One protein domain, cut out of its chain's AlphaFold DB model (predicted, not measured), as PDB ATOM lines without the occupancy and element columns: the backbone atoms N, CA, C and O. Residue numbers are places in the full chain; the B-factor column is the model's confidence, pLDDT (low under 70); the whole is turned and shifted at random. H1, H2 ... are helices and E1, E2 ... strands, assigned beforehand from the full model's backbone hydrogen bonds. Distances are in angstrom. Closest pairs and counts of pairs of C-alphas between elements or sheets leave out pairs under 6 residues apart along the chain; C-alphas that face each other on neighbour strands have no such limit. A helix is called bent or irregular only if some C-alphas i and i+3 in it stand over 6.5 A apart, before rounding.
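What this domain is: This is residues 36 to 161 of the 174 residues of the protein "DUF4158 domain-containing protein" of Pararobbsia alpina (UniProt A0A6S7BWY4). A head of helices is gathered round H4, with H2, H3, H5 and H6 packed on it, mostly crossed, and H7 sticks out as a long arm with residues 142 to 161. H1 lies at the head's margin, near the last residue of H4. The printed part has 126 residues, mostly helix, in the order H1 H2 H3 H4 H5 H6 E1 H7. It is loose, radius of gyration of the C-alphas 17.4 A, and spans 61 by 35 by 26 A.

Where its parts are: H4, residues 71 to 87, is 24.2 A long, from C-alpha 71 at (35.508, 4.950, 34.206). H7, residues 144 to 160, is 24.9 A long and ends at C-alpha 160 (24.213, -46.141, 20.297). H5, 96 to 109, measures 19.8 A and is irregular: C-alphas 97 and 100 are 8.2 A apart. H6, 123 to 136, measures 20.1 A. H1 is residues 36 to 42, H2 49 to 55, H3 60 to 67 and strand E1 139 to 141.

How they stand to each other: The hub H4 touches H6 at a steep tilt of 56 degrees, closest C-alphas Leu 77 and Leu 129, 5.8 A. Residues 75 to 79 alone touch H5, about perpendicular at 73 degrees (Val 75 and Ile 105, 6.7 A). Residues 81 to 86 alone touch H2, at 88 degrees (Cys 55 and Gly 82, 4.5 A). H3 and H4 form a helical hairpin at 39 degrees (Val 66 and Ala 74, 4.8 A). H1 is close to H4 but not clearly touching, at 7.8 A. E1 pairs with no named strand. Every O i to N i+4 pair is within hydrogen-bond range except in H5, with 8 of 10.

The domain as a whole: The C-alphas of Gly 112 and Arg 161 are farthest apart, 62.2 A. Without the free stretch the body spans 38 by 29 by 26 A. The H5 to H6 link is long; the printed part has no cut. Residues 157 to 161 are under pLDDT 70.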
ATOM      1  N   HIS A  36      50.673 -26.540  40.294       92.00
ATOM      2  CA  HIS A  36      51.033 -25.772  39.106       92.00
ATOM      3  C   HIS A  36      49.984 -25.910  37.995       92.00
ATOM      4  O   HIS A  36      49.543 -24.909  37.442       92.00
ATOM      5  N   GLU A  37      49.538 -27.132  37.691       92.44
ATOM      6  CA  GLU A  37      48.497 -27.361  36.678       92.44
ATOM      7  C   GLU A  37      47.151 -26.755  37.091       92.44
ATOM      8  O   GLU A  37      46.410 -26.240  36.255       92.44
ATOM      9  N   ILE A  38      46.827 -26.777  38.388       90.81
ATOM     10  CA  ILE A  38      45.636 -26.101  38.912       90.81
ATOM     11  C   ILE A  38      45.739 -24.594  38.672       90.81
ATOM     12  O   ILE A  38      44.789 -24.003  38.156       90.81
ATOM     13  N   ASP A  39      46.871 -23.980  39.004       89.88
ATOM     14  CA  ASP A  39      47.088 -22.543  38.837       89.88
ATOM     15  C   ASP A  39      47.102 -22.145  37.356       89.88
ATOM     16  O   ASP A  39      46.543 -21.118  36.974       89.88
ATOM     17  N   GLU A  40      47.672 -22.983  36.494       90.06
ATOM     18  CA  GLU A  40      47.676 -22.768  35.051       90.06
ATOM     19  C   GLU A  40      46.255 -22.816  34.465       90.06
ATOM     20  O   GLU A  40      45.899 -21.994  33.617       90.06
ATOM     21  N   LEU A  41      45.403 -23.731  34.934       90.62
ATOM     22  CA  LEU A  41      44.046 -23.912  34.407       90.62
ATOM     23  C   LEU A  41      43.008 -22.970  35.035       90.62
ATOM     24  O   LEU A  41      42.058 -22.546  34.365       90.62
ATOM     25  N   TYR A  42      43.156 -22.670  36.324       90.31
ATOM     26  CA  TYR A  42      42.126 -22.022  37.140       90.31
ATOM     27  C   TYR A  42      42.596 -20.758  37.855       90.31
ATOM     28  O   TYR A  42      41.760 -20.051  38.418       90.31
ATOM     29  N   GLY A  43      43.891 -20.459  37.829       93.00
ATOM     30  CA  GLY A  43      44.432 -19.204  38.330       93.00
ATOM     31  C   GLY A  43      44.145 -18.025  37.402       93.00
ATOM     32  O   GLY A  43      43.689 -18.179  36.261       93.00
ATOM     33  N   LEU A  44      44.428 -16.824  37.912       95.31
ATOM     34  CA  LEU A  44      44.345 -15.591  37.133       95.31
ATOM     35  C   LEU A  44      45.226 -15.682  35.874       95.31
ATOM     36  O   LEU A  44      46.316 -16.265  35.931       95.31
ATOM     37  N   PRO A  45      44.795 -15.102  34.739       95.00
ATOM     38  CA  PRO A  45      45.653 -14.993  33.567       95.00
ATOM     39  C   PRO A  45      46.955 -14.264  33.912       95.00
ATOM     40  O   PRO A  45      46.933 -13.176  34.477       95.00
ATOM     41  N   ARG A  46      48.093 -14.860  33.552       93.38
ATOM     42  CA  ARG A  46      49.408 -14.216  33.620       93.38
ATOM     43  C   ARG A  46      49.788 -13.798  32.209       93.38
ATOM     44  O   ARG A  46      50.282 -14.621  31.447       93.38
ATOM     45  N   PHE A  47      49.470 -12.560  31.850       94.94
ATOM     46  CA  PHE A  47      49.681 -12.060  30.496       94.94
ATOM     47  C   PHE A  47      51.099 -11.540  30.277       94.94
ATOM     48  O   PHE A  47      51.645 -10.805  31.105       94.94
ATOM     49  N   THR A  48      51.661 -11.877  29.118       96.12
ATOM     50  CA  THR A  48      52.742 -11.099  28.506       96.12
ATOM     51  C   THR A  48      52.187  -9.789  27.938       96.12
ATOM     52  O   THR A  48      50.975  -9.617  27.798       96.12
ATOM     53  N   ASP A  49      53.051  -8.842  27.576       93.88
ATOM     54  CA  ASP A  49      52.587  -7.579  26.986       93.88
ATOM     55  C   ASP A  49      51.880  -7.772  25.637       93.88
ATOM     56  O   ASP A  49      50.940  -7.039  25.324       93.88
ATOM     57  N   GLU A  50      52.275  -8.786  24.866       95.31
ATOM     58  CA  GLU A  50      51.597  -9.182  23.627       95.31
ATOM     59  C   GLU A  50      50.208  -9.776  23.913       95.31
ATOM     60  O   GLU A  50      49.218  -9.401  23.272       95.31
ATOM     61  N   ASP A  51      50.096 -10.622  24.943       96.31
ATOM     62  CA  ASP A  51      48.803 -11.165  25.367       96.31
ATOM     63  C   ASP A  51      47.851 -10.051  25.805       96.31
ATOM     64  O   ASP A  51      46.671 -10.089  25.459       96.31
ATOM     65  N   ARG A  52      48.346  -9.032  26.524       97.12
ATOM     66  CA  ARG A  52      47.537  -7.865  26.921       97.12
ATOM     67  C   ARG A  52      47.003  -7.117  25.705       97.12
ATOM     68  O   ARG A  52      45.826  -6.749  25.681       97.12
ATOM     69  N   GLN A  53      47.834  -6.929  24.677       95.38
ATOM     70  CA  GLN A  53      47.416  -6.263  23.443       95.38
ATOM     71  C   GLN A  53      46.279  -7.017  22.751       95.38
ATOM     72  O   GLN A  53      45.305  -6.397  22.321       95.38
ATOM     73  N   THR A  54      46.362  -8.341  22.694       96.31
ATOM     74  CA  THR A  54      45.345  -9.150  22.017       96.31
ATOM     75  C   THR A  54      44.092  -9.326  22.879       96.31
ATOM     76  O   THR A  54      42.971  -9.124  22.412       96.31
ATOM     77  N   CYS A  55      44.251  -9.656  24.162       96.94
ATOM     78  CA  CYS A  55      43.134  -9.964  25.054       96.94
ATOM     79  C   CYS A  55      42.301  -8.729  25.407       96.94
ATOM     80  O   CYS A  55      41.080  -8.838  25.532       96.94
ATOM     81  N   PHE A  56      42.932  -7.560  25.549       98.12
ATOM     82  CA  PHE A  56      42.232  -6.309  25.847       98.12
ATOM     83  C   PHE A  56      41.896  -5.489  24.602       98.12
ATOM     84  O   PHE A  56      41.489  -4.335  24.736       98.12
ATOM     85  N   ASP A  57      42.035  -6.045  23.396       97.38
ATOM     86  CA  ASP A  57      41.458  -5.403  22.221       97.38
ATOM     87  C   ASP A  57      39.926  -5.471  22.271       97.38
ATOM     88  O   ASP A  57      39.332  -6.494  22.633       97.38
ATOM     89  N   LEU A  58      39.290  -4.347  21.946       98.06
ATOM     90  CA  LEU A  58      37.843  -4.189  22.022       98.06
ATOM     91  C   LEU A  58      37.278  -4.059  20.613       98.06
ATOM     92  O   LEU A  58      37.598  -3.108  19.905       98.06
ATOM     93  N   SER A  59      36.389  -4.969  20.236       97.69
ATOM     94  CA  SER A  59      35.537  -4.836  19.053       97.69
ATOM     95  C   SER A  59      34.536  -3.687  19.214       97.69
ATOM     96  O   SER A  59      34.314  -3.179  20.311       97.69
ATOM     97  N   GLU A  60      33.883  -3.285  18.125       97.81
ATOM     98  CA  GLU A  60      32.901  -2.197  18.151       97.81
ATOM     99  C   GLU A  60      31.764  -2.360  19.185       97.81
ATOM    100  O   GLU A  60      31.555  -1.437  19.978       97.81
ATOM    101  N   PRO A  61      31.064  -3.511  19.281       97.81
ATOM    102  CA  PRO A  61      30.025  -3.684  20.301       97.81
ATOM    103  C   PRO A  61      30.592  -3.657  21.729       97.81
ATOM    104  O   PRO A  61      29.952  -3.131  22.642       97.81
ATOM    105  N   GLU A  62      31.807  -4.175  21.930       98.25
ATOM    106  CA  GLU A  62      32.484  -4.129  23.228       98.25
ATOM    107  C   GLU A  62      32.853  -2.691  23.604       98.25
ATOM    108  O   GLU A  62      32.591  -2.270  24.731       98.25
ATOM    109  N   ARG A  63      33.381  -1.903  22.656       98.00
ATOM    110  CA  ARG A  63      33.666  -0.476  22.848       98.00
ATOM    111  C   ARG A  63      32.404   0.277  23.243       98.00
ATOM    112  O   ARG A  63      32.432   0.993  24.239       98.00
ATOM    113  N   HIS A  64      31.294   0.096  22.534       97.75
ATOM    114  CA  HIS A  64      30.037   0.764  22.877       97.75
ATOM    115  C   HIS A  64      29.569   0.422  24.306       97.75
ATOM    116  O   HIS A  64      29.198   1.301  25.093       97.75
ATOM    117  N   ALA A  65      29.649  -0.855  24.694       97.69
ATOM    118  CA  ALA A  65      29.324  -1.274  26.053       97.69
ATOM    119  C   ALA A  65      30.262  -0.632  27.094       97.69
ATOM    120  O   ALA A  65      29.802  -0.163  28.134       97.69
ATOM    121  N   VAL A  66      31.560  -0.555  26.820       97.69
ATOM    122  CA  VAL A  66      32.545   0.045  27.729       97.69
ATOM    123  C   VAL A  66      32.322   1.554  27.907       97.69
ATOM    124  O   VAL A  66      32.294   2.029  29.040       97.69
ATOM    125  N   HIS A  67      32.083   2.305  26.828       95.25
ATOM    126  CA  HIS A  67      31.973   3.771  26.874       95.25
ATOM    127  C   HIS A  67      30.671   4.301  27.495       95.25
ATOM    128  O   HIS A  67      30.614   5.456  27.905       95.25
ATOM    129  N   SER A  68      29.634   3.470  27.621       94.94
ATOM    130  CA  SER A  68      28.363   3.845  28.270       94.94
ATOM    131  C   SER A  68      28.411   3.828  29.807       94.94
ATOM    132  O   SER A  68      27.389   4.009  30.468       94.94
ATOM    133  N   ARG A  69      29.585   3.582  30.402       95.38
ATOM    134  CA  ARG A  69      29.774   3.362  31.843       95.38
ATOM    135  C   ARG A  69      30.728   4.387  32.453       95.38
ATOM    136  O   ARG A  69      31.533   5.010  31.767       95.38
ATOM    137  N   THR A  70      30.676   4.529  33.779       96.31
ATOM    138  CA  THR A  70      31.688   5.296  34.522       96.31
ATOM    139  C   THR A  70      33.061   4.643  34.376       96.31
ATOM    140  O   THR A  70      33.153   3.426  34.216       96.31
ATOM    141  N   THR A  71      34.139   5.427  34.470       96.12
ATOM    142  CA  THR A  71      35.508   4.950  34.206       96.12
ATOM    143  C   THR A  71      35.860   3.684  34.985       96.12
ATOM    144  O   THR A  71      36.338   2.728  34.388       96.12
ATOM    145  N   SER A  72      35.557   3.623  36.286       96.44
ATOM    146  CA  SER A  72      35.843   2.430  37.096       96.44
ATOM    147  C   SER A  72      35.139   1.184  36.558       96.44
ATOM    148  O   SER A  72      35.744   0.136  36.346       96.44
ATOM    149  N   VAL A  73      33.843   1.310  36.271       97.56
ATOM    150  CA  VAL A  73      33.015   0.205  35.783       97.56
ATOM    151  C   VAL A  73      33.434  -0.206  34.367       97.56
ATOM    152  O   VAL A  73      33.459  -1.395  34.058       97.56
ATOM    153  N   ALA A  74      33.805   0.756  33.524       98.06
ATOM    154  CA  ALA A  74      34.296   0.547  32.166       98.06
ATOM    155  C   ALA A  74      35.650  -0.193  32.140       98.06
ATOM    156  O   ALA A  74      35.823  -1.150  31.382       98.06
ATOM    157  N   VAL A  75      36.584   0.194  33.014       98.25
ATOM    158  CA  VAL A  75      37.884  -0.477  33.180       98.25
ATOM    159  C   VAL A  75      37.682  -1.919  33.646       98.25
ATOM    160  O   VAL A  75      38.208  -2.843  33.027       98.25
ATOM    161  N   HIS A  76      36.853  -2.144  34.670       98.06
ATOM    162  CA  HIS A  76      36.584  -3.500  35.157       98.06
ATOM    163  C   HIS A  76      35.801  -4.363  34.154       98.06
ATOM    164  O   HIS A  76      36.019  -5.574  34.111       98.06
ATOM    165  N   LEU A  77      34.941  -3.775  33.314       98.44
ATOM    166  CA  LEU A  77      34.318  -4.495  32.199       98.44
ATOM    167  C   LEU A  77      35.370  -4.944  31.177       98.44
ATOM    168  O   LEU A  77      35.366  -6.102  30.768       98.44
ATOM    169  N   THR A  78      36.289  -4.050  30.806       98.56
ATOM    170  CA  THR A  78      37.385  -4.355  29.871       98.56
ATOM    171  C   THR A  78      38.279  -5.474  30.415       98.56
ATOM    172  O   THR A  78      38.597  -6.418  29.691       98.56
ATOM    173  N   LEU A  79      38.604  -5.428  31.712       98.38
ATOM    174  CA  LEU A  79      39.376  -6.474  32.387       98.38
ATOM    175  C   LEU A  79      38.655  -7.829  32.334       98.38
ATOM    176  O   LEU A  79      39.246  -8.837  31.947       98.38
ATOM    177  N   GLN A  80      37.360  -7.860  32.668       98.00
ATOM    178  CA  GLN A  80      36.572  -9.095  32.620       98.00
ATOM    179  C   GLN A  80      36.425  -9.648  31.199       98.00
ATOM    180  O   GLN A  80      36.467 -10.867  31.036       98.00
ATOM    181  N   LEU A  81      36.288  -8.789  30.182       98.38
ATOM    182  CA  LEU A  81      36.288  -9.210  28.779       98.38
ATOM    183  C   LEU A  81      37.596  -9.919  28.422       98.38
ATOM    184  O   LEU A  81      37.552 -11.044  27.925       98.38
ATOM    185  N   GLY A  82      38.750  -9.313  28.717       98.06
ATOM    186  CA  GLY A  82      40.047  -9.911  28.392       98.06
ATOM    187  C   GLY A  82      40.309 -11.221  29.135       98.06
ATOM    188  O   GLY A  82      40.695 -12.218  28.524       98.06
ATOM    189  N   TYR A  83      40.003 -11.275  30.433       97.88
ATOM    190  CA  TYR A  83      40.165 -12.499  31.224       97.88
ATOM    191  C   TYR A  83      39.255 -13.621  30.733       97.88
ATOM    192  O   TYR A  83      39.672 -14.779  30.631       97.88
ATOM    193  N   PHE A  84      38.019 -13.283  30.368       97.19
ATOM    194  CA  PHE A  84      37.093 -14.260  29.828       97.19
ATOM    195  C   PHE A  84      37.498 -14.714  28.419       97.19
ATOM    196  O   PHE A  84      37.386 -15.902  28.126       97.19
ATOM    197  N   LYS A  85      38.015 -13.831  27.555       96.25
ATOM    198  CA  LYS A  85      38.573 -14.218  26.244       96.25
ATOM    199  C   LYS A  85      39.699 -15.246  26.400       96.25
ATOM    200  O   LYS A  85      39.689 -16.245  25.684       96.25
ATOM    201  N   ALA A  86      40.587 -15.043  27.376       96.06
ATOM    202  CA  ALA A  86      41.739 -15.909  27.621       96.06
ATOM    203  C   ALA A  86      41.386 -17.253  28.282       96.06
ATOM    204  O   ALA A  86      41.839 -18.303  27.836       96.06
ATOM    205  N   LYS A  87      40.586 -17.240  29.356       95.00
ATOM    206  CA  LYS A  87      40.366 -18.427  30.210       95.00
ATOM    207  C   LYS A  87      38.931 -18.952  30.212       95.00
ATOM    208  O   LYS A  87      38.674 -19.976  30.843       95.00
ATOM    209  N   ARG A  88      37.987 -18.261  29.558       94.25
ATOM    210  CA  ARG A  88      36.536 -18.570  29.553       94.25
ATOM    211  C   ARG A  88      35.935 -18.692  30.959       94.25
ATOM    212  O   ARG A  88      34.993 -19.450  31.188       94.25
ATOM    213  N   GLN A  89      36.501 -17.950  31.909       93.31
ATOM    214  CA  GLN A  89      36.173 -18.000  33.330       93.31
ATOM    215  C   GLN A  89      36.094 -16.585  33.910       93.31
ATOM    216  O   GLN A  89      36.691 -15.646  33.386       93.31
ATOM    217  N   PHE A  90      35.333 -16.450  34.996       94.69
ATOM    218  CA  PHE A  90      35.305 -15.246  35.819       94.69
ATOM    219  C   PHE A  90      36.095 -15.495  37.097       94.69
ATOM    220  O   PHE A  90      36.038 -16.594  37.645       94.69
ATOM    221  N   PHE A  91      36.775 -14.457  37.570       93.19
ATOM    222  CA  PHE A  91      37.666 -14.530  38.718       93.19
ATOM    223  C   PHE A  91      37.218 -13.547  39.793       93.19
ATOM    224  O   PHE A  91      36.808 -12.424  39.480       93.19
ATOM    225  N   ASP A  92      37.306 -13.981  41.044       91.06
ATOM    226  CA  ASP A  92      37.374 -13.075  42.180       91.06
ATOM    227  C   ASP A  92      38.850 -12.695  42.355       91.06
ATOM    228  O   ASP A  92      39.727 -13.558  42.326       91.06
ATOM    229  N   TYR A  93      39.125 -11.397  42.432       92.88
ATOM    230  CA  TYR A  93      40.477 -10.857  42.506       92.88
ATOM    231  C   TYR A  93      40.499  -9.607  43.372       92.88
ATOM    232  O   TYR A  93      39.520  -8.854  43.423       92.88
ATOM    233  N   ASP A  94      41.657  -9.369  43.971       91.75
ATOM    234  CA  ASP A  94      41.996  -8.101  44.596       91.75
ATOM    235  C   ASP A  94      42.620  -7.156  43.571       91.75
ATOM    236  O   ASP A  94      43.213  -7.582  42.577       91.75
ATOM    237  N   GLN A  95      42.493  -5.852  43.809       91.00
ATOM    238  CA  GLN A  95      42.962  -4.830  42.875       91.00
ATOM    239  C   GLN A  95      44.480  -4.891  42.646       91.00
ATOM    240  O   GLN A  95      44.934  -4.695  41.519       91.00
ATOM    241  N   ASP A  96      45.256  -5.228  43.679       93.56
ATOM    242  CA  ASP A  96      46.712  -5.369  43.576       93.56
ATOM    243  C   ASP A  96      47.140  -6.533  42.685       93.56
ATOM    244  O   ASP A  96      48.116  -6.407  41.945       93.56
ATOM    245  N   ALA A  97      46.390  -7.639  42.705       94.12
ATOM    246  CA  ALA A  97      46.688  -8.823  41.901       94.12
ATOM    247  C   ALA A  97      46.534  -8.573  40.392       94.12
ATOM    248  O   ALA A  97      47.102  -9.304  39.587       94.12
ATOM    249  N   VAL A  98      45.773  -7.543  40.009       95.94
ATOM    250  CA  VAL A  98      45.463  -7.200  38.611       95.94
ATOM    251  C   VAL A  98      45.967  -5.807  38.221       95.94
ATOM    252  O   VAL A  98      45.584  -5.273  37.180       95.94
ATOM    253  N   ARG A  99      46.814  -5.188  39.053       95.69
ATOM    254  CA  ARG A  99      47.235  -3.789  38.900       95.69
ATOM    255  C   ARG A  99      47.875  -3.504  37.543       95.69
ATOM    256  O   ARG A  99      47.517  -2.514  36.911       95.69
ATOM    257  N   ASP A 100      48.776  -4.364  37.084       96.62
ATOM    258  CA  ASP A 100      49.491  -4.153  35.818       96.62
ATOM    259  C   ASP A 100      48.532  -4.214  34.620       96.62
ATOM    260  O   ASP A 100      48.618  -3.406  33.693       96.62
ATOM    261  N   ASP A 101      47.542  -5.105  34.682       97.81
ATOM    262  CA  ASP A 101      46.501  -5.208  33.661       97.81
ATOM    263  C   ASP A 101      45.565  -3.990  33.690       97.81
ATOM    264  O   ASP A 101      45.209  -3.457  32.639       97.81
ATOM    265  N   LEU A 102      45.211  -3.488  34.881       97.00
ATOM    266  CA  LEU A 102      44.438  -2.249  35.029       97.00
ATOM    267  C   LEU A 102      45.188  -1.045  34.445       97.00
ATOM    268  O   LEU A 102      44.583  -0.237  33.738       97.00
ATOM    269  N   LEU A 103      46.494  -0.931  34.702       96.81
ATOM    270  CA  LEU A 103      47.337   0.132  34.151       96.81
ATOM    271  C   LEU A 103      47.419   0.051  32.625       96.81
ATOM    272  O   LEU A 103      47.262   1.073  31.955       96.81
ATOM    273  N   HIS A 104      47.589  -1.151  32.070       97.62
ATOM    274  CA  HIS A 104      47.575  -1.358  30.622       97.62
ATOM    275  C   HIS A 104      46.242  -0.915  29.998       97.62
ATOM    276  O   HIS A 104      46.224  -0.164  29.020       97.62
ATOM    277  N   ILE A 105      45.115  -1.337  30.582       97.94
ATOM    278  CA  ILE A 105      43.771  -0.976  30.111       97.94
ATOM    279  C   ILE A 105      43.560   0.539  30.157       97.94
ATOM    280  O   ILE A 105      43.056   1.117  29.192       97.94
ATOM    281  N   LEU A 106      43.948   1.187  31.258       97.25
ATOM    282  CA  LEU A 106      43.851   2.636  31.414       97.25
ATOM    283  C   LEU A 106      44.666   3.373  30.353       97.25
ATOM    284  O   LEU A 106      44.134   4.262  29.692       97.25
ATOM    285  N   GLY A 107      45.928   2.978  30.163       96.75
ATOM    286  CA  GLY A 107      46.817   3.602  29.186       96.75
ATOM    287  C   GLY A 107      46.295   3.495  27.754       96.75
ATOM    288  O   GLY A 107      46.421   4.444  26.984       96.75
ATOM    289  N   ARG A 108      45.668   2.367  27.407       96.50
ATOM    290  CA  ARG A 108      45.174   2.112  26.049       96.50
ATOM    291  C   ARG A 108      43.806   2.725  25.761       96.50
ATOM    292  O   ARG A 108      43.624   3.329  24.711       96.50
ATOM    293  N   HIS A 109      42.840   2.529  26.655       96.81
ATOM    294  CA  HIS A 109      41.426   2.820  26.376       96.81
ATOM    295  C   HIS A 109      40.897   4.050  27.112       96.81
ATOM    296  O   HIS A 109      39.855   4.586  26.743       96.81
ATOM    297  N   PHE A 110      41.600   4.521  28.143       95.81
ATOM    298  CA  PHE A 110      41.148   5.625  28.991       95.81
ATOM    299  C   PHE A 110      42.264   6.652  29.244       95.81
ATOM    300  O   PHE A 110      42.575   6.949  30.405       95.81
ATOM    301  N   PRO A 111      42.867   7.221  28.181       93.94
ATOM    302  CA  PRO A 111      43.970   8.158  28.333       93.94
ATOM    303  C   PRO A 111      43.567   9.355  29.207       93.94
ATOM    304  O   PRO A 111      42.463   9.894  29.099       93.94
ATOM    305  N   GLY A 112      44.467   9.752  30.110       91.62
ATOM    306  CA  GLY A 112      44.265  10.877  31.031       91.62
ATOM    307  C   GLY A 112      43.432  10.567  32.282       91.62
ATOM    308  O   GLY A 112      43.177  11.470  33.079       91.62
ATOM    309  N   ARG A 113      43.001   9.317  32.497       93.56
ATOM    310  CA  ARG A 113      42.328   8.914  33.743       93.56
ATOM    311  C   ARG A 113      43.343   8.522  34.817       93.56
ATOM    312  O   ARG A 113      44.342   7.872  34.535       93.56
ATOM    313  N   ASN A 114      43.064   8.911  36.063       92.00
ATOM    314  CA  ASN A 114      43.933   8.614  37.200       92.00
ATOM    315  C   ASN A 114      43.730   7.157  37.673       92.00
ATOM    316  O   ASN A 114      42.607   6.824  38.066       92.00
ATOM    317  N   PRO A 115      44.776   6.309  37.706       90.81
ATOM    318  CA  PRO A 115      44.669   4.938  38.210       90.81
ATOM    319  C   PRO A 115      44.219   4.857  39.672       90.81
ATOM    320  O   PRO A 115      43.481   3.942  40.027       90.81
ATOM    321  N   ALA A 116      44.575   5.838  40.507       91.06
ATOM    322  CA  ALA A 116      44.168   5.879  41.913       91.06
ATOM    323  C   ALA A 116      42.658   6.123  42.106       91.06
ATOM    324  O   ALA A 116      42.136   5.918  43.196       91.06
ATOM    325  N   ALA A 117      41.947   6.566  41.062       91.06
ATOM    326  CA  ALA A 117      40.501   6.777  41.103       91.06
ATOM    327  C   ALA A 117      39.694   5.523  40.712       91.06
ATOM    328  O   ALA A 117      38.459   5.551  40.742       91.06
ATOM    329  N   ILE A 118      40.363   4.435  40.315       94.81
ATOM    330  CA  ILE A 118      39.706   3.172  39.976       94.81
ATOM    331  C   ILE A 118      39.435   2.396  41.259       94.81
ATOM    332  O   ILE A 118      40.348   2.071  42.010       94.81
ATOM    333  N   ASN A 119      38.160   2.109  41.487       93.88
ATOM    334  CA  ASN A 119      37.642   1.381  42.633       93.88
ATOM    335  C   ASN A 119      37.030   0.049  42.192       93.88
ATOM    336  O   ASN A 119      36.331  -0.029  41.171       93.88
ATOM    337  N   LEU A 120      37.213  -0.974  43.025       94.56
ATOM    338  CA  LEU A 120      36.637  -2.293  42.800       94.56
ATOM    339  C   LEU A 120      35.096  -2.212  42.717       94.56
ATOM    340  O   LEU A 120      34.460  -1.562  43.554       94.56
ATOM    341  N   PRO A 121      34.454  -2.857  41.727       94.19
ATOM    342  CA  PRO A 121      33.006  -2.837  41.611       94.19
ATOM    343  C   PRO A 121      32.364  -3.614  42.761       94.19
ATOM    344  O   PRO A 121      32.825  -4.692  43.140       94.19
ATOM    345  N   SER A 122      31.231  -3.105  43.250       95.12
ATOM    346  CA  SER A 122      30.381  -3.832  44.196       95.12
ATOM    347  C   SER A 122      29.951  -5.195  43.632       95.12
ATOM    348  O   SER A 122      29.921  -5.393  42.415       95.12
ATOM    349  N   TYR A 123      29.552  -6.133  44.493       93.50
ATOM    350  CA  TYR A 123      29.090  -7.454  44.046       93.50
ATOM    351  C   TYR A 123      27.934  -7.395  43.016       93.50
ATOM    352  O   TYR A 123      28.050  -8.053  41.975       93.50
ATOM    353  N   PRO A 124      26.862  -6.591  43.206       96.00
ATOM    354  CA  PRO A 124      25.817  -6.427  42.191       96.00
ATOM    355  C   PRO A 124      26.353  -5.883  40.861       96.00
ATOM    356  O   PRO A 124      26.026  -6.414  39.799       96.00
ATOM    357  N   THR A 125      27.229  -4.876  40.911       96.12
ATOM    358  CA  THR A 125      27.867  -4.313  39.712       96.12
ATOM    359  C   THR A 125      28.703  -5.372  38.999       96.12
ATOM    360  O   THR A 125      28.562  -5.560  37.795       96.12
ATOM    361  N   ARG A 126      29.520  -6.125  39.741       95.56
ATOM    362  CA  ARG A 126      30.345  -7.214  39.212       95.56
ATOM    363  C   ARG A 126      29.492  -8.272  38.516       95.56
ATOM    364  O   ARG A 126      29.859  -8.726  37.438       95.56
ATOM    365  N   ARG A 127      28.338  -8.634  39.087       94.69
ATOM    366  CA  ARG A 127      27.384  -9.569  38.464       94.69
ATOM    367  C   ARG A 127      26.816  -9.020  37.159       94.69
ATOM    368  O   ARG A 127      26.776  -9.765  36.184       94.69
ATOM    369  N   ALA A 128      26.422  -7.748  37.121       96.31
ATOM    370  CA  ALA A 128      25.927  -7.109  35.901       96.31
ATOM    371  C   ALA A 128      26.993  -7.090  34.790       96.31
ATOM    372  O   ALA A 128      26.693  -7.433  33.650       96.31
ATOM    373  N   LEU A 129      28.251  -6.787  35.133       96.88
ATOM    374  CA  LEU A 129      29.365  -6.839  34.182       96.88
ATOM    375  C   LEU A 129      29.564  -8.244  33.599       96.88
ATOM    376  O   LEU A 129      29.665  -8.387  32.384       96.88
ATOM    377  N   GLN A 130      29.523  -9.287  34.435       96.12
ATOM    378  CA  GLN A 130      29.624 -10.674  33.964       96.12
ATOM    379  C   GLN A 130      28.509 -11.035  32.974       96.12
ATOM    380  O   GLN A 130      28.770 -11.735  32.001       96.12
ATOM    381  N   HIS A 131      27.276 -10.568  33.199       96.06
ATOM    382  CA  HIS A 131      26.180 -10.773  32.246       96.06
ATOM    383  C   HIS A 131      26.463 -10.085  30.908       96.06
ATOM    384  O   HIS A 131      26.372 -10.737  29.872       96.06
ATOM    385  N   THR A 132      26.912  -8.828  30.933       97.50
ATOM    386  CA  THR A 132      27.317  -8.105  29.718       97.50
ATOM    387  C   THR A 132      28.431  -8.834  28.957       97.50
ATOM    388  O   THR A 132      28.363  -8.941  27.738       97.50
ATOM    389  N   VAL A 133      29.435  -9.384  29.650       97.94
ATOM    390  CA  VAL A 133      30.510 -10.175  29.016       97.94
ATOM    391  C   VAL A 133      29.954 -11.411  28.307       97.94
ATOM    392  O   VAL A 133      30.347 -11.699  27.178       97.94
ATOM    393  N   LEU A 134      29.042 -12.142  28.955       96.56
ATOM    394  CA  LEU A 134      28.427 -13.328  28.360       96.56
ATOM    395  C   LEU A 134      27.630 -12.968  27.101       96.56
ATOM    396  O   LEU A 134      27.808 -13.622  26.077       96.56
ATOM    397  N   GLU A 135      26.822 -11.910  27.155       96.31
ATOM    398  CA  GLU A 135      26.030 -11.426  26.016       96.31
ATOM    399  C   GLU A 135      26.915 -11.024  24.832       96.31
ATOM    400  O   GLU A 135      26.715 -11.522  23.724       96.31
ATOM    401  N   LEU A 136      27.932 -10.188  25.073       97.12
ATOM    402  CA  LEU A 136      28.846  -9.702  24.032       97.12
ATOM    403  C   LEU A 136      29.602 -10.836  23.333       97.12
ATOM    404  O   LEU A 136      29.873 -10.754  22.138       97.12
ATOM    405  N   LEU A 137      29.932 -11.900  24.068       96.06
ATOM    406  CA  LEU A 137      30.701 -13.031  23.548       96.06
ATOM    407  C   LEU A 137      29.823 -14.217  23.116       96.06
ATOM    408  O   LEU A 137      30.355 -15.256  22.723       96.06
ATOM    409  N   GLY A 138      28.494 -14.091  23.186       94.50
ATOM    410  CA  GLY A 138      27.551 -15.129  22.760       94.50
ATOM    411  C   GLY A 138      27.483 -16.355  23.680       94.50
ATOM    412  O   GLY A 138      27.098 -17.444  23.237       94.50
ATOM    413  N   PHE A 139      27.850 -16.199  24.952       93.19
ATOM    414  CA  PHE A 139      27.752 -17.231  25.982       93.19
ATOM    415  C   PHE A 139      26.475 -17.072  26.814       93.19
ATOM    416  O   PHE A 139      25.916 -15.988  26.952       93.19
ATOM    417  N   ARG A 140      26.034 -18.172  27.429       86.00
ATOM    418  CA  ARG A 140      24.936 -18.184  28.407       86.00
ATOM    419  C   ARG A 140      25.352 -18.907  29.681       86.00
ATOM    420  O   ARG A 140      26.242 -19.760  29.663       86.00
ATOM    421  N   LEU A 141      24.703 -18.583  30.795       82.81
ATOM    422  CA  LEU A 141      24.858 -19.368  32.018       82.81
ATOM    423  C   LEU A 141      24.222 -20.745  31.835       82.81
ATOM    424  O   LEU A 141      23.178 -20.867  31.199       82.81
ATOM    425  N   CYS A 142      24.841 -21.774  32.414       77.62
ATOM    426  CA  CYS A 142      24.196 -23.079  32.496       77.62
ATOM    427  C   CYS A 142      23.067 -23.059  33.516       77.62
ATOM    428  O   CYS A 142      23.312 -23.071  34.724       77.62
ATOM    429  N   ASP A 143      21.845 -23.040  33.000       78.12
ATOM    430  CA  ASP A 143      20.616 -23.273  33.743       78.12
ATOM    431  C   ASP A 143      20.214 -24.761  33.705       78.12
ATOM    432  O   ASP A 143      20.931 -25.618  33.170       78.12
ATOM    433  N   SER A 144      19.083 -25.084  34.335       77.00
ATOM    434  CA  SER A 144      18.534 -26.442  34.360       77.00
ATOM    435  C   SER A 144      18.237 -26.967  32.957       77.00
ATOM    436  O   SER A 144      18.565 -28.113  32.673       77.00
ATOM    437  N   SER A 145      17.731 -26.124  32.055       78.94
ATOM    438  CA  SER A 145      17.406 -26.531  30.683       78.94
ATOM    439  C   SER A 145      18.653 -26.919  29.885       78.94
ATOM    440  O   SER A 145      18.685 -27.957  29.224       78.94
ATOM    441  N   ALA A 146      19.736 -26.147  30.017       79.12
ATOM    442  CA  ALA A 146      21.014 -26.460  29.394       79.12
ATOM    443  C   ALA A 146      21.603 -27.762  29.955       79.12
ATOM    444  O   ALA A 146      22.244 -28.521  29.228       79.12
ATOM    445  N   ARG A 147      21.386 -28.041  31.244       79.00
ATOM    446  CA  ARG A 147      21.800 -29.299  31.867       79.00
ATOM    447  C   ARG A 147      20.989 -30.487  31.344       79.00
ATOM    448  O   ARG A 147      21.592 -31.491  30.978       79.00
ATOM    449  N   GLU A 148      19.671 -30.360  31.259       82.75
ATOM    450  CA  GLU A 148      18.774 -31.390  30.720       82.75
ATOM    451  C   GLU A 148      19.094 -31.713  29.253       82.75
ATOM    452  O   GLU A 148      19.154 -32.882  28.871       82.75
ATOM    453  N   GLU A 149      19.394 -30.698  28.433       83.12
ATOM    454  CA  GLU A 149      19.839 -30.879  27.046       83.12
ATOM    455  C   GLU A 149      21.124 -31.725  26.976       83.12
ATOM    456  O   GLU A 149      21.229 -32.673  26.190       83.12
ATOM    457  N   LEU A 150      22.106 -31.410  27.829       82.88
ATOM    458  CA  LEU A 150      23.366 -32.152  27.907       82.88
ATOM    459  C   LEU A 150      23.153 -33.590  28.405       82.88
ATOM    460  O   LEU A 150      23.758 -34.519  27.863       82.88
ATOM    461  N   GLU A 151      22.281 -33.794  29.392       86.56
ATOM    462  CA  GLU A 151      21.936 -35.114  29.934       86.56
ATOM    463  C   GLU A 151      21.194 -35.982  28.900       86.56
ATOM    464  O   GLU A 151      21.513 -37.165  28.734       86.56
ATOM    465  N   SER A 152      20.278 -35.387  28.132       82.19
ATOM    466  CA  SER A 152      19.579 -36.046  27.022       82.19
ATOM    467  C   SER A 152      20.557 -36.509  25.937       82.19
ATOM    468  O   SER A 152      20.575 -37.685  25.556       82.19
ATOM    469  N   ARG A 153      21.470 -35.630  25.502       81.88
ATOM    470  CA  ARG A 153      22.506 -35.964  24.506       81.88
ATOM    471  C   ARG A 153      23.458 -37.060  24.992       81.88
ATOM    472  O   ARG A 153      23.801 -37.966  24.224       81.88
ATOM    473  N   ALA A 154      23.874 -37.013  26.259       83.44
ATOM    474  CA  ALA A 154      24.720 -38.045  26.856       83.44
ATOM    475  C   ALA A 154      24.011 -39.411  26.899       83.44
ATOM    476  O   ALA A 154      24.614 -40.441  26.583       83.44
ATOM    477  N   SER A 155      22.715 -39.415  27.223       77.44
ATOM    478  CA  SER A 155      21.881 -40.621  27.263       77.44
ATOM    479  C   SER A 155      21.673 -41.228  25.872       77.44
ATOM    480  O   SER A 155      21.843 -42.437  25.694       77.44
ATOM    481  N   ALA A 156      21.417 -40.400  24.855       71.94
ATOM    482  CA  ALA A 156      21.282 -40.840  23.463       71.94
ATOM    483  C   ALA A 156      22.578 -41.484  22.925       71.94
ATOM    484  O   ALA A 156      22.548 -42.540  22.289       71.94
ATOM    485  N   SER A 157      23.733 -40.904  23.262       66.31
ATOM    486  CA  SER A 157      25.057 -41.429  22.891       66.31
ATOM    487  C   SER A 157      25.346 -42.800  23.524       66.31
ATOM    488  O   SER A 157      25.986 -43.660  22.915       66.31
ATOM    489  N   ARG A 158      24.851 -43.029  24.751       54.69
ATOM    490  CA  ARG A 158      24.993 -44.298  25.484       54.69
ATOM    491  C   ARG A 158      24.177 -45.429  24.846       54.69
ATOM    492  O   ARG A 158      24.660 -46.559  24.799       54.69
ATOM    493  N   CYS A 159      22.994 -45.134  24.304       53.59
ATOM    494  CA  CYS A 159      22.180 -46.123  23.586       53.59
ATOM    495  C   CYS A 159      22.845 -46.620  22.290       53.59
ATOM    496  O   CYS A 159      22.757 -47.805  21.978       53.59
ATOM    497  N   PHE A 160      23.584 -45.766  21.572       48.78
ATOM    498  CA  PHE A 160      24.213 -46.141  20.297       48.78
ATOM    499  C   PHE A 160      25.366 -47.157  20.433       48.78
ATOM    500  O   PHE A 160      25.607 -47.947  19.522       48.78
ATOM    501  N   ARG A 161      26.072 -47.205  21.573       49.44
ATOM    502  CA  ARG A 161      27.137 -48.208  21.798       49.44
ATOM    503  C   ARG A 161      26.609 -49.613  22.094       49.44
ATOM    504  O   ARG A 161      27.362 -50.574  21.955       49.44
TER     505      ARG A 161